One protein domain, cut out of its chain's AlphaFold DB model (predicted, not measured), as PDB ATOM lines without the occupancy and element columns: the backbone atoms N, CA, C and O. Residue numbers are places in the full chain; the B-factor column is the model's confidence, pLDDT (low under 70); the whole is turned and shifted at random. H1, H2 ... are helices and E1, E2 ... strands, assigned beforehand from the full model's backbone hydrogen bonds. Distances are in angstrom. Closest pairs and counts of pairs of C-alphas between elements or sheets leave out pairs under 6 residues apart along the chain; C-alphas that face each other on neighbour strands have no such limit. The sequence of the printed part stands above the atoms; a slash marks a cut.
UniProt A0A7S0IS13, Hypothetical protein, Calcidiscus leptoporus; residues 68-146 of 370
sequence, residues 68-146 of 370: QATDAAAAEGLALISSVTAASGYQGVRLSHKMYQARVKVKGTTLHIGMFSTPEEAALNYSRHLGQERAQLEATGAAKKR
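AT A GLANCE: This is residues 68 to 146 of the 370 residues of the protein "Hypothetical protein" of Calcidiscus leptoporus (UniProt A0A7S0IS13). What does the model look like? A long helix, H2, lies with its first half along one face of a small twisted sheet of three strands and sticks out far beyond it with residues 134 to 146. Short H1 packs on H2 on the side away from the sheet, and a long loop, residues 76 to 92, leads from H1 to the sheet. What is it made of? The printed part has 79 residues, with two named helices and three named strands in the order H1, E1, E2, E3, H2; the class is mixed, and the antiparallel sheet has the order E1, E2, E3. How is it shaped? It is elongated, 47 by 30 by 21 A, and only just compact, close to loose, with a radius of gyration of the C-alphas of 13.7 A.

IN THESE COORDINATES: Where does the first element begin? H1, residues 68 to 75, begins at C-alpha 68 at (261.094, 308.174, 193.517) and is 10.1 A long. Which residues are strands? E1 is residues 93 to 96, 9.4 A; E2 is residues 99 to 106, 22.3 A; E3 is residues 109 to 116, 20.9 A. Where does the last element end? H2, residues 119 to 146, is 39.9 A long and ends at C-alpha 146 at (296.802, 310.465, 210.986).

HOW THE PARTS SIT: What does H1 touch? H1 touches H2, residues 120 to 124 alone, at a shallow tilt of 27 degrees, the same way; the closest C-alphas are those of Ala 69 and Glu 121, 5.5 A. H1 is not on the sheet and is apart from E2 and E3. How do the strands pair? E1, E2 and E3 form a meander, each strand the antiparallel neighbour of the one before, with hairpins E1 and E2, and E2 and E3. N 94 and O 101 are 2.9 A apart and N 104 and O 111 3.0 A, both within hydrogen-bond range. Where is H2? H2 is on one face of the sheet, making two layers, at a height of 9.8 A over the sheet; it lies over E2 and E3 and runs along the strands, at 18 degrees to E2 on the local plane, and the closest C-alphas of H2 and E2 are those of Ala 102 and Ala 122, 5.2 A. Are the helix backbones complete? In H1 and H2 every O i to N i+4 pair is within hydrogen-bond range.

THE WHOLE: How large is it? The two C-alphas farthest apart are those of His 97 and Arg 146, 47.3 A. Which links are long? The link from H1 to E1, 17 residues, is long, and the printed part has no cut. Where is confidence low? Residues 134 to 146, which stand free, are under 70; the mean pLDDT of the printed part is 78.6.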
ATOM      1  N   GLN A  68     260.255 307.003 193.247       83.50
ATOM      2  CA  GLN A  68     261.094 308.174 193.517       83.50
ATOM      3  C   GLN A  68     262.113 307.902 194.628       83.50
ATOM      4  O   GLN A  68     263.233 308.399 194.566       83.50
ATOM      5  N   ALA A  69     261.756 307.099 195.635       79.56
ATOM      6  CA  ALA A  69     262.678 306.707 196.695       79.56
ATOM      7  C   ALA A  69     263.792 305.777 196.179       79.56
ATOM      8  O   ALA A  69     264.941 305.920 196.599       79.56
ATOM      9  N   THR A  70     263.488 304.868 195.245       77.94
ATOM     10  CA  THR A  70     264.496 304.009 194.598       77.94
ATOM     11  C   THR A  70     265.398 304.801 193.659       77.94
ATOM     12  O   THR A  70     266.611 304.601 193.672       77.94
ATOM     13  N   ASP A  71     264.831 305.743 192.901       82.56
ATOM     14  CA  ASP A  71     265.586 306.600 191.984       82.56
ATOM     15  C   ASP A  71     266.497 307.560 192.765       82.56
ATOM     16  O   ASP A  71     267.655 307.750 192.401       82.56
ATOM     17  N   ALA A  72     266.025 308.097 193.896       81.50
ATOM     18  CA  ALA A  72     266.834 308.898 194.815       81.50
ATOM     19  C   ALA A  72     267.949 308.072 195.477       81.50
ATOM     20  O   ALA A  72     269.072 308.556 195.617       81.50
ATOM     21  N   ALA A  73     267.674 306.814 195.839       80.19
ATOM     22  CA  ALA A  73     268.699 305.902 196.341       80.19
ATOM     23  C   ALA A  73     269.791 305.675 195.282       80.19
ATOM     24  O   ALA A  73     270.975 305.839 195.568       80.19
ATOM     25  N   ALA A  74     269.391 305.388 194.040       79.19
ATOM     26  CA  ALA A  74     270.303 305.189 192.919       79.19
ATOM     27  C   ALA A  74     271.115 306.453 192.591       79.19
ATOM     28  O   ALA A  74     272.323 306.358 192.381       79.19
ATOM     29  N   ALA A  75     270.485 307.632 192.613       78.88
ATOM     30  CA  ALA A  75     271.150 308.918 192.399       78.88
ATOM     31  C   ALA A  75     272.209 309.222 193.473       78.88
ATOM     32  O   ALA A  75     273.245 309.810 193.174       78.88
ATOM     33  N   GLU A  76     271.979 308.786 194.712       80.44
ATOM     34  CA  GLU A  76     272.935 308.918 195.819       80.44
ATOM     35  C   GLU A  76     273.957 307.771 195.886       80.44
ATOM     36  O   GLU A  76     274.824 307.765 196.761       80.44
ATOM     37  N   GLY A  77     273.871 306.788 194.981       77.06
ATOM     38  CA  GLY A  77     274.713 305.590 195.002       77.06
ATOM     39  C   GLY A  77     274.441 304.673 196.201       77.06
ATOM     40  O   GLY A  77     275.301 303.882 196.592       77.06
ATOM     41  N   LEU A  78     273.258 304.782 196.810       80.38
ATOM     42  CA  LEU A  78     272.815 303.993 197.952       80.38
ATOM     43  C   LEU A  78     271.892 302.864 197.485       80.38
ATOM     44  O   LEU A  78     270.913 303.084 196.779       80.38
ATOM     45  N   ALA A  79     272.163 301.638 197.927       80.06
ATOM     46  CA  ALA A  79     271.248 300.518 197.721       80.06
ATOM     47  C   ALA A  79     270.241 300.434 198.877       80.06
ATOM     48  O   ALA A  79     270.614 300.527 200.054       80.06
ATOM     49  N   LEU A  80     268.963 300.224 198.556       82.50
ATOM     50  CA  LEU A  80     267.959 299.869 199.557       82.50
ATOM     51  C   LEU A  80     268.219 298.434 200.022       82.50
ATOM     52  O   LEU A  80     268.206 297.493 199.231       82.50
ATOM     53  N   ILE A  81     268.484 298.265 201.315       82.38
ATOM     54  CA  ILE A  81     268.832 296.959 201.875       82.38
ATOM     55  C   ILE A  81     267.539 296.185 202.141       82.38
ATOM     56  O   ILE A  81     266.851 296.420 203.139       82.38
ATOM     57  N   SER A  82     267.203 295.260 201.246       82.00
ATOM     58  CA  SER A  82     266.074 294.347 201.423       82.00
ATOM     59  C   SER A  82     266.356 293.335 202.537       82.00
ATOM     60  O   SER A  82     267.455 292.784 202.621       82.00
ATOM     61  N   SER A  83     265.357 293.038 203.363       78.19
ATOM     62  CA  SER A  83     265.419 291.994 204.384       78.19
ATOM     63  C   SER A  83     264.269 291.017 204.210       78.19
ATOM     64  O   SER A  83     263.104 291.381 204.340       78.19
ATOM     65  N   VAL A  84     264.614 289.745 204.021       71.88
ATOM     66  CA  VAL A  84     263.657 288.633 203.890       71.88
ATOM     67  C   VAL A  84     262.930 288.341 205.211       71.88
ATOM     68  O   VAL A  84     261.864 287.740 205.228       71.88
ATOM     69  N   THR A  85     263.492 288.779 206.342       70.88
ATOM     70  CA  THR A  85     262.951 288.505 207.685       70.88
ATOM     71  C   THR A  85     262.127 289.656 208.260       70.88
ATOM     72  O   THR A  85     261.460 289.491 209.282       70.88
ATOM     73  N   ALA A  86     262.179 290.839 207.643       73.00
ATOM     74  CA  ALA A  86     261.420 291.994 208.098       73.00
ATOM     75  C   ALA A  86     260.038 292.007 207.433       73.00
ATOM     76  O   ALA A  86     259.937 291.883 206.220       73.00
ATOM     77  N   ALA A  87     258.976 292.243 208.211       73.31
ATOM     78  CA  ALA A  87     257.606 292.335 207.688       73.31
ATOM     79  C   ALA A  87     257.405 293.477 206.667       73.31
ATOM     80  O   ALA A  87     256.447 293.467 205.907       73.31
ATOM     81  N   SER A  88     258.303 294.462 206.662       76.38
ATOM     82  CA  SER A  88     258.351 295.573 205.707       76.38
ATOM     83  C   SER A  88     259.141 295.251 204.433       76.38
ATOM     84  O   SER A  88     259.185 296.089 203.544       76.38
ATOM     85  N   GLY A  89     259.823 294.101 204.359       81.50
ATOM     86  CA  GLY A  89     260.725 293.749 203.258       81.50
ATOM     87  C   GLY A  89     262.074 294.481 203.265       81.50
ATOM     88  O   GLY A  89     262.944 294.140 202.466       81.50
ATOM     89  N   TYR A  90     262.299 295.429 204.184       83.44
ATOM     90  CA  TYR A  90     263.521 296.241 204.255       83.44
ATOM     91  C   TYR A  90     264.183 296.187 205.635       83.44
ATOM     92  O   TYR A  90     263.532 296.128 206.684       83.44
ATOM     93  N   GLN A  91     265.514 296.205 205.654       82.50
ATOM     94  CA  GLN A  91     266.293 296.157 206.883       82.50
ATOM     95  C   GLN A  91     266.131 297.450 207.692       82.50
ATOM     96  O   GLN A  91     266.187 298.551 207.160       82.50
ATOM     97  N   GLY A  92     265.926 297.317 209.007       82.31
ATOM     98  CA  GLY A  92     265.803 298.471 209.908       82.31
ATOM     99  C   GLY A  92     264.469 299.218 209.827       82.31
ATOM    100  O   GLY A  92     264.247 300.127 210.625       82.31
ATOM    101  N   VAL A  93     263.558 298.806 208.940       87.88
ATOM    102  CA  VAL A  93     262.223 299.395 208.801       87.88
ATOM    103  C   VAL A  93     261.196 298.531 209.525       87.88
ATOM    104  O   VAL A  93     261.102 297.328 209.290       87.88
ATOM    105  N   ARG A  94     260.390 299.131 210.403       86.19
ATOM    106  CA  ARG A  94     259.267 298.457 211.069       86.19
ATOM    107  C   ARG A  94     257.972 299.207 210.827       86.19
ATOM    108  O   ARG A  94     257.925 300.415 211.019       86.19
ATOM    109  N   LEU A  95     256.916 298.487 210.469       85.69
ATOM    110  CA  LEU A  95     255.581 299.068 210.415       85.69
ATOM    111  C   LEU A  95     255.094 299.347 211.843       85.69
ATOM    112  O   LEU A  95     255.034 298.440 212.673       85.69
ATOM    113  N   SER A  96     254.773 300.605 212.132       82.00
ATOM    114  CA  SER A  96     254.223 301.056 213.408       82.00
ATOM    115  C   SER A  96     252.903 301.774 213.152       82.00
ATOM    116  O   SER A  96     252.874 302.913 212.682       82.00
ATOM    117  N   HIS A  97     251.800 301.106 213.486       79.75
ATOM    118  CA  HIS A  97     250.431 301.564 213.238       79.75
ATOM    119  C   HIS A  97     250.172 301.824 211.745       79.75
ATOM    120  O   HIS A  97     249.801 300.904 211.029       79.75
ATOM    121  N   LYS A  98     250.366 303.063 211.281       82.44
ATOM    122  CA  LYS A  98     250.101 303.501 209.899       82.44
ATOM    123  C   LYS A  98     251.344 304.023 209.174       82.44
ATOM    124  O   LYS A  98     251.234 304.439 208.031       82.44
ATOM    125  N   MET A  99     252.496 304.030 209.845       84.31
ATOM    126  CA  MET A  99     253.732 304.629 209.342       84.31
ATOM    127  C   MET A  99     254.894 303.645 209.474       84.31
ATOM    128  O   MET A  99     254.952 302.833 210.401       84.31
ATOM    129  N   TYR A 100     255.845 303.742 208.561       87.06
ATOM    130  CA  TYR A 100     257.072 302.964 208.528       87.06
ATOM    131  C   TYR A 100     258.164 303.667 209.317       87.06
ATOM    132  O   TYR A 100     258.537 304.803 209.051       87.06
ATOM    133  N   GLN A 101     258.688 302.982 210.319       87.56
ATOM    134  CA  GLN A 101     259.664 303.526 211.240       87.56
ATOM    135  C   GLN A 101     261.061 303.011 210.912       87.56
ATOM    136  O   GLN A 101     261.307 301.804 210.996       87.56
ATOM    137  N   ALA A 102     261.982 303.920 210.596       88.88
ATOM    138  CA  ALA A 102     263.382 303.603 210.341       88.88
ATOM    139  C   ALA A 102     264.191 303.648 211.645       88.88
ATOM    140  O   ALA A 102     264.181 304.643 212.380       88.88
ATOM    141  N   ARG A 103     264.893 302.555 211.959       88.06
ATOM    142  CA  ARG A 103     265.706 302.412 213.173       88.06
ATOM    143  C   ARG A 103     267.032 301.721 212.873       88.06
ATOM    144  O   ARG A 103     267.058 300.676 212.226       88.06
ATOM    145  N   VAL A 104     268.120 302.241 213.435       88.31
ATOM    146  CA  VAL A 104     269.461 301.629 213.378       88.31
ATOM    147  C   VAL A 104     269.878 301.201 214.778       88.31
ATOM    148  O   VAL A 104     269.590 301.875 215.764       88.31
ATOM    149  N   LYS A 105     270.553 300.057 214.888       84.31
ATOM    150  CA  LYS A 105     271.181 299.624 216.139       84.31
ATOM    151  C   LYS A 105     272.645 300.053 216.132       84.31
ATOM    152  O   LYS A 105     273.451 299.418 215.460       84.31
ATOM    153  N   VAL A 106     272.988 301.078 216.908       79.75
ATOM    154  CA  VAL A 106     274.366 301.560 217.082       79.75
ATOM    155  C   VAL A 106     274.846 301.155 218.474       79.75
ATOM    156  O   VAL A 106     274.252 301.545 219.476       79.75
ATOM    157  N   LYS A 107     275.910 300.346 218.559       75.38
ATOM    158  CA  LYS A 107     276.552 299.930 219.830       75.38
ATOM    159  C   LYS A 107     275.583 299.361 220.891       75.38
ATOM    160  O   LYS A 107     275.793 299.536 222.085       75.38
ATOM    161  N   GLY A 108     274.521 298.675 220.458       79.06
ATOM    162  CA  GLY A 108     273.508 298.078 221.341       79.06
ATOM    163  C   GLY A 108     272.331 298.995 221.697       79.06
ATOM    164  O   GLY A 108     271.329 298.513 222.220       79.06
ATOM    165  N   THR A 109     272.388 300.283 221.350       80.88
ATOM    166  CA  THR A 109     271.272 301.227 221.494       80.88
ATOM    167  C   THR A 109     270.526 301.363 220.167       80.88
ATOM    168  O   THR A 109     271.131 301.387 219.097       80.88
ATOM    169  N   THR A 110     269.192 301.424 220.213       82.06
ATOM    170  CA  THR A 110     268.378 301.627 219.005       82.06
ATOM    171  C   THR A 110     268.163 303.119 218.788       82.06
ATOM    172  O   THR A 110     267.454 303.751 219.566       82.06
ATOM    173  N   LEU A 111     268.763 303.667 217.737       85.62
ATOM    174  CA  LEU A 111     268.546 305.038 217.302       85.62
ATOM    175  C   LEU A 111     267.339 305.095 216.364       85.62
ATOM    176  O   LEU A 111     267.219 304.306 215.424       85.62
ATOM    177  N   HIS A 112     266.442 306.035 216.637       86.00
ATOM    178  CA  HIS A 112     265.277 306.306 215.812       86.00
ATOM    179  C   HIS A 112     265.615 307.367 214.763       86.00
ATOM    180  O   HIS A 112     265.948 308.488 215.135       86.00
ATOM    181  N   ILE A 113     265.523 307.017 213.480       86.56
ATOM    182  CA  ILE A 113     265.821 307.941 212.374       86.56
ATOM    183  C   ILE A 113     264.587 308.780 212.037       86.56
ATOM    184  O   ILE A 113     264.695 309.987 211.859       86.56
ATOM    185  N   GLY A 114     263.410 308.153 211.973       86.50
ATOM    186  CA  GLY A 114     262.181 308.836 211.585       86.50
ATOM    187  C   GLY A 114     261.013 307.886 211.332       86.50
ATOM    188  O   GLY A 114     261.170 306.660 211.351       86.50
ATOM    189  N   MET A 115     259.843 308.478 211.098       87.50
ATOM    190  CA  MET A 115     258.616 307.799 210.681       87.50
ATOM    191  C   MET A 115     258.213 308.327 209.305       87.50
ATOM    192  O   MET A 115     258.158 309.535 209.115       87.50
ATOM    193  N   PHE A 116     257.916 307.422 208.382       86.31
ATOM    194  CA  PHE A 116     257.660 307.717 206.975       86.31
ATOM    195  C   PHE A 116     256.378 307.034 206.514       86.31
ATOM    196  O   PHE A 116     255.945 306.034 207.090       86.31
ATOM    197  N   SER A 117     255.741 307.582 205.489       84.00
ATOM    198  CA  SER A 117     254.502 307.033 204.929       84.00
ATOM    199  C   SER A 117     254.738 305.800 204.059       84.00
ATOM    200  O   SER A 117     253.846 304.958 203.962       84.00
ATOM    201  N   THR A 118     255.927 305.659 203.467       86.12
ATOM    202  CA  THR A 118     256.287 304.531 202.597       86.12
ATOM    203  C   THR A 118     257.469 303.733 203.167       86.12
ATOM    204  O   THR A 118     258.326 304.287 203.869       86.12
ATOM    205  N   PRO A 119     257.525 302.411 202.916       85.88
ATOM    206  CA  PRO A 119     258.638 301.584 203.371       85.88
ATOM    207  C   PRO A 119     259.948 301.918 202.643       85.88
ATOM    208  O   PRO A 119     261.008 301.866 203.267       85.88
ATOM    209  N   GLU A 120     259.886 302.311 201.369       85.50
ATOM    210  CA  GLU A 120     261.046 302.671 200.548       85.50
ATOM    211  C   GLU A 120     261.714 303.961 201.037       85.50
ATOM    212  O   GLU A 120     262.939 304.033 201.121       85.50
ATOM    213  N   GLU A 121     260.929 304.965 201.434       84.88
ATOM    214  CA  GLU A 121     261.452 306.213 201.998       84.88
ATOM    215  C   GLU A 121     262.116 305.976 203.365       84.88
ATOM    216  O   GLU A 121     263.188 306.518 203.660       84.88
ATOM    217  N   ALA A 122     261.532 305.100 204.189       87.06
ATOM    218  CA  ALA A 122     262.150 304.668 205.439       87.06
ATOM    219  C   ALA A 122     263.471 303.916 205.196       87.06
ATOM    220  O   ALA A 122     264.447 304.126 205.922       87.06
ATOM    221  N   ALA A 123     263.517 303.067 204.166       87.44
ATOM    222  CA  ALA A 123     264.709 302.322 203.778       87.44
ATOM    223  C   ALA A 123     265.808 303.236 203.208       87.44
ATOM    224  O   ALA A 123     266.979 303.053 203.538       87.44
ATOM    225  N   LEU A 124     265.453 304.265 202.432       86.50
ATOM    226  CA  LEU A 124     266.396 305.257 201.909       86.50
ATOM    227  C   LEU A 124     267.087 306.014 203.046       86.50
ATOM    228  O   LEU A 124     268.312 306.114 203.086       86.50
ATOM    229  N   ASN A 125     266.311 306.504 204.014       86.88
ATOM    230  CA  ASN A 125     266.863 307.217 205.166       86.88
ATOM    231  C   ASN A 125     267.707 306.304 206.070       86.88
ATOM    232  O   ASN A 125     268.721 306.743 206.618       86.88
ATOM    233  N   TYR A 126     267.349 305.021 206.172       86.06
ATOM    234  CA  TYR A 126     268.192 304.005 206.804       86.06
ATOM    235  C   TYR A 126     269.538 303.843 206.073       86.06
ATOM    236  O   TYR A 126     270.590 303.915 206.714       86.06
ATOM    237  N   SER A 127     269.534 303.712 204.742       86.31
ATOM    238  CA  SER A 127     270.753 303.596 203.927       86.31
ATOM    239  C   SER A 127     271.632 304.852 203.989       86.31
ATOM    240  O   SER A 127     272.851 304.733 204.136       86.31
ATOM    241  N   ARG A 128     271.039 306.056 203.975       87.62
ATOM    242  CA  ARG A 128     271.760 307.329 204.174       87.62
ATOM    243  C   ARG A 128     272.470 307.368 205.521       87.62
ATOM    244  O   ARG A 128     273.640 307.740 205.592       87.62
ATOM    245  N   HIS A 129     271.785 306.950 206.585       85.00
ATOM    246  CA  HIS A 129     272.361 306.933 207.925       85.00
ATOM    247  C   HIS A 129     273.555 305.975 208.024       85.00
ATOM    248  O   HIS A 129     274.582 306.339 208.589       85.00
ATOM    249  N   LEU A 130     273.466 304.788 207.415       81.88
ATOM    250  CA  LEU A 130     274.585 303.843 207.360       81.88
ATOM    251  C   LEU A 130     275.774 304.377 206.550       81.88
ATOM    252  O   LEU A 130     276.923 304.177 206.946       81.88
ATOM    253  N   GLY A 131     275.515 305.067 205.434       76.81
ATOM    254  CA  GLY A 131     276.554 305.710 204.626       76.81
ATOM    255  C   GLY A 131     277.275 306.823 205.389       76.81
ATOM    256  O   GLY A 131     278.504 306.858 205.421       76.81
ATOM    257  N   GLN A 132     276.519 307.681 206.077       76.75
ATOM    258  CA  GLN A 132     277.071 308.739 206.926       76.75
ATOM    259  C   GLN A 132     277.846 308.172 208.120       76.75
ATOM    260  O   GLN A 132     278.939 308.651 208.409       76.75
ATOM    261  N   GLU A 133     277.338 307.136 208.789       75.25
ATOM    262  CA  GLU A 133     278.033 306.485 209.904       75.25
ATOM    263  C   GLU A 133     279.340 305.830 209.435       75.25
ATOM    264  O   GLU A 133     280.380 306.022 210.065       75.25
ATOM    265  N   ARG A 134     279.335 305.124 208.294       69.94
ATOM    266  CA  ARG A 134     280.559 304.565 207.698       69.94
ATOM    267  C   ARG A 134     281.554 305.671 207.350       69.94
ATOM    268  O   ARG A 134     282.711 305.569 207.745       69.94
ATOM    269  N   ALA A 135     281.109 306.748 206.705       66.94
ATOM    270  CA  ALA A 135     281.960 307.887 206.367       66.94
ATOM    271  C   ALA A 135     282.533 308.582 207.617       66.94
ATOM    272  O   ALA A 135     283.705 308.946 207.644       66.94
ATOM    273  N   GLN A 136     281.748 308.721 208.688       65.94
ATOM    274  CA  GLN A 136     282.208 309.274 209.965       65.94
ATOM    275  C   GLN A 136     283.196 308.341 210.678       65.94
ATOM    276  O   GLN A 136     284.189 308.803 211.244       65.94
ATOM    277  N   LEU A 137     282.971 307.028 210.648       62.97
ATOM    278  CA  LEU A 137     283.900 306.036 211.194       62.97
ATOM    279  C   LEU A 137     285.204 305.976 210.394       62.97
ATOM    280  O   LEU A 137     286.275 305.834 210.980       62.97
ATOM    281  N   GLU A 138     285.146 306.140 209.076       62.66
ATOM    282  CA  GLU A 138     286.324 306.234 208.218       62.66
ATOM    283  C   GLU A 138     287.063 307.557 208.420       62.66
ATOM    284  O   GLU A 138     288.281 307.541 208.563       62.66
ATOM    285  N   ALA A 139     286.361 308.685 208.546       61.56
ATOM    286  CA  ALA A 139     286.962 309.983 208.843       61.56
ATOM    287  C   ALA A 139     287.614 310.008 210.235       61.56
ATOM    288  O   ALA A 139     288.744 310.470 210.381       61.56
ATOM    289  N   THR A 140     286.959 309.454 211.259       62.34
ATOM    290  CA  THR A 140     287.528 309.342 212.615       62.34
ATOM    291  C   THR A 140     288.616 308.272 212.700       62.34
ATOM    292  O   THR A 140     289.619 308.472 213.381       62.34
ATOM    293  N   GLY A 141     288.484 307.159 211.978       59.56
ATOM    294  CA  GLY A 141     289.504 306.118 211.859       59.56
ATOM    295  C   GLY A 141     290.748 306.604 211.114       59.56
ATOM    296  O   GLY A 141     291.870 306.332 211.543       59.56
ATOM    297  N   ALA A 142     290.570 307.384 210.049       53.94
ATOM    298  CA  ALA A 142     291.637 308.053 209.315       53.94
ATOM    299  C   ALA A 142     292.255 309.186 210.139       53.94
ATOM    300  O   ALA A 142     293.476 309.287 210.174       53.94
ATOM    301  N   ALA A 143     291.466 309.975 210.875       53.72
ATOM    302  CA  ALA A 143     291.980 310.974 211.814       53.72
ATOM    303  C   ALA A 143     292.791 310.322 212.944       53.72
ATOM    304  O   ALA A 143     293.855 310.817 213.291       53.72
ATOM    305  N   LYS A 144     292.355 309.165 213.455       50.00
ATOM    306  CA  LYS A 144     293.079 308.374 214.464       50.00
ATOM    307  C   LYS A 144     294.359 307.727 213.923       50.00
ATOM    308  O   LYS A 144     295.311 307.533 214.673       50.00
ATOM    309  N   LYS A 145     294.400 307.382 212.631       48.53
ATOM    310  CA  LYS A 145     295.622 306.916 211.952       48.53
ATOM    311  C   LYS A 145     296.576 308.072 211.641       48.53
ATOM    312  O   LYS A 145     297.779 307.911 211.797       48.53
ATOM    313  N   ARG A 146     296.042 309.233 211.253       51.16
ATOM    314  CA  ARG A 146     296.802 310.465 210.986       51.16
ATOM    315  C   ARG A 146     297.304 311.141 212.265       51.16
ATOM    316  O   ARG A 146     298.301 311.845 212.211       51.16
TER     317      ARG A 146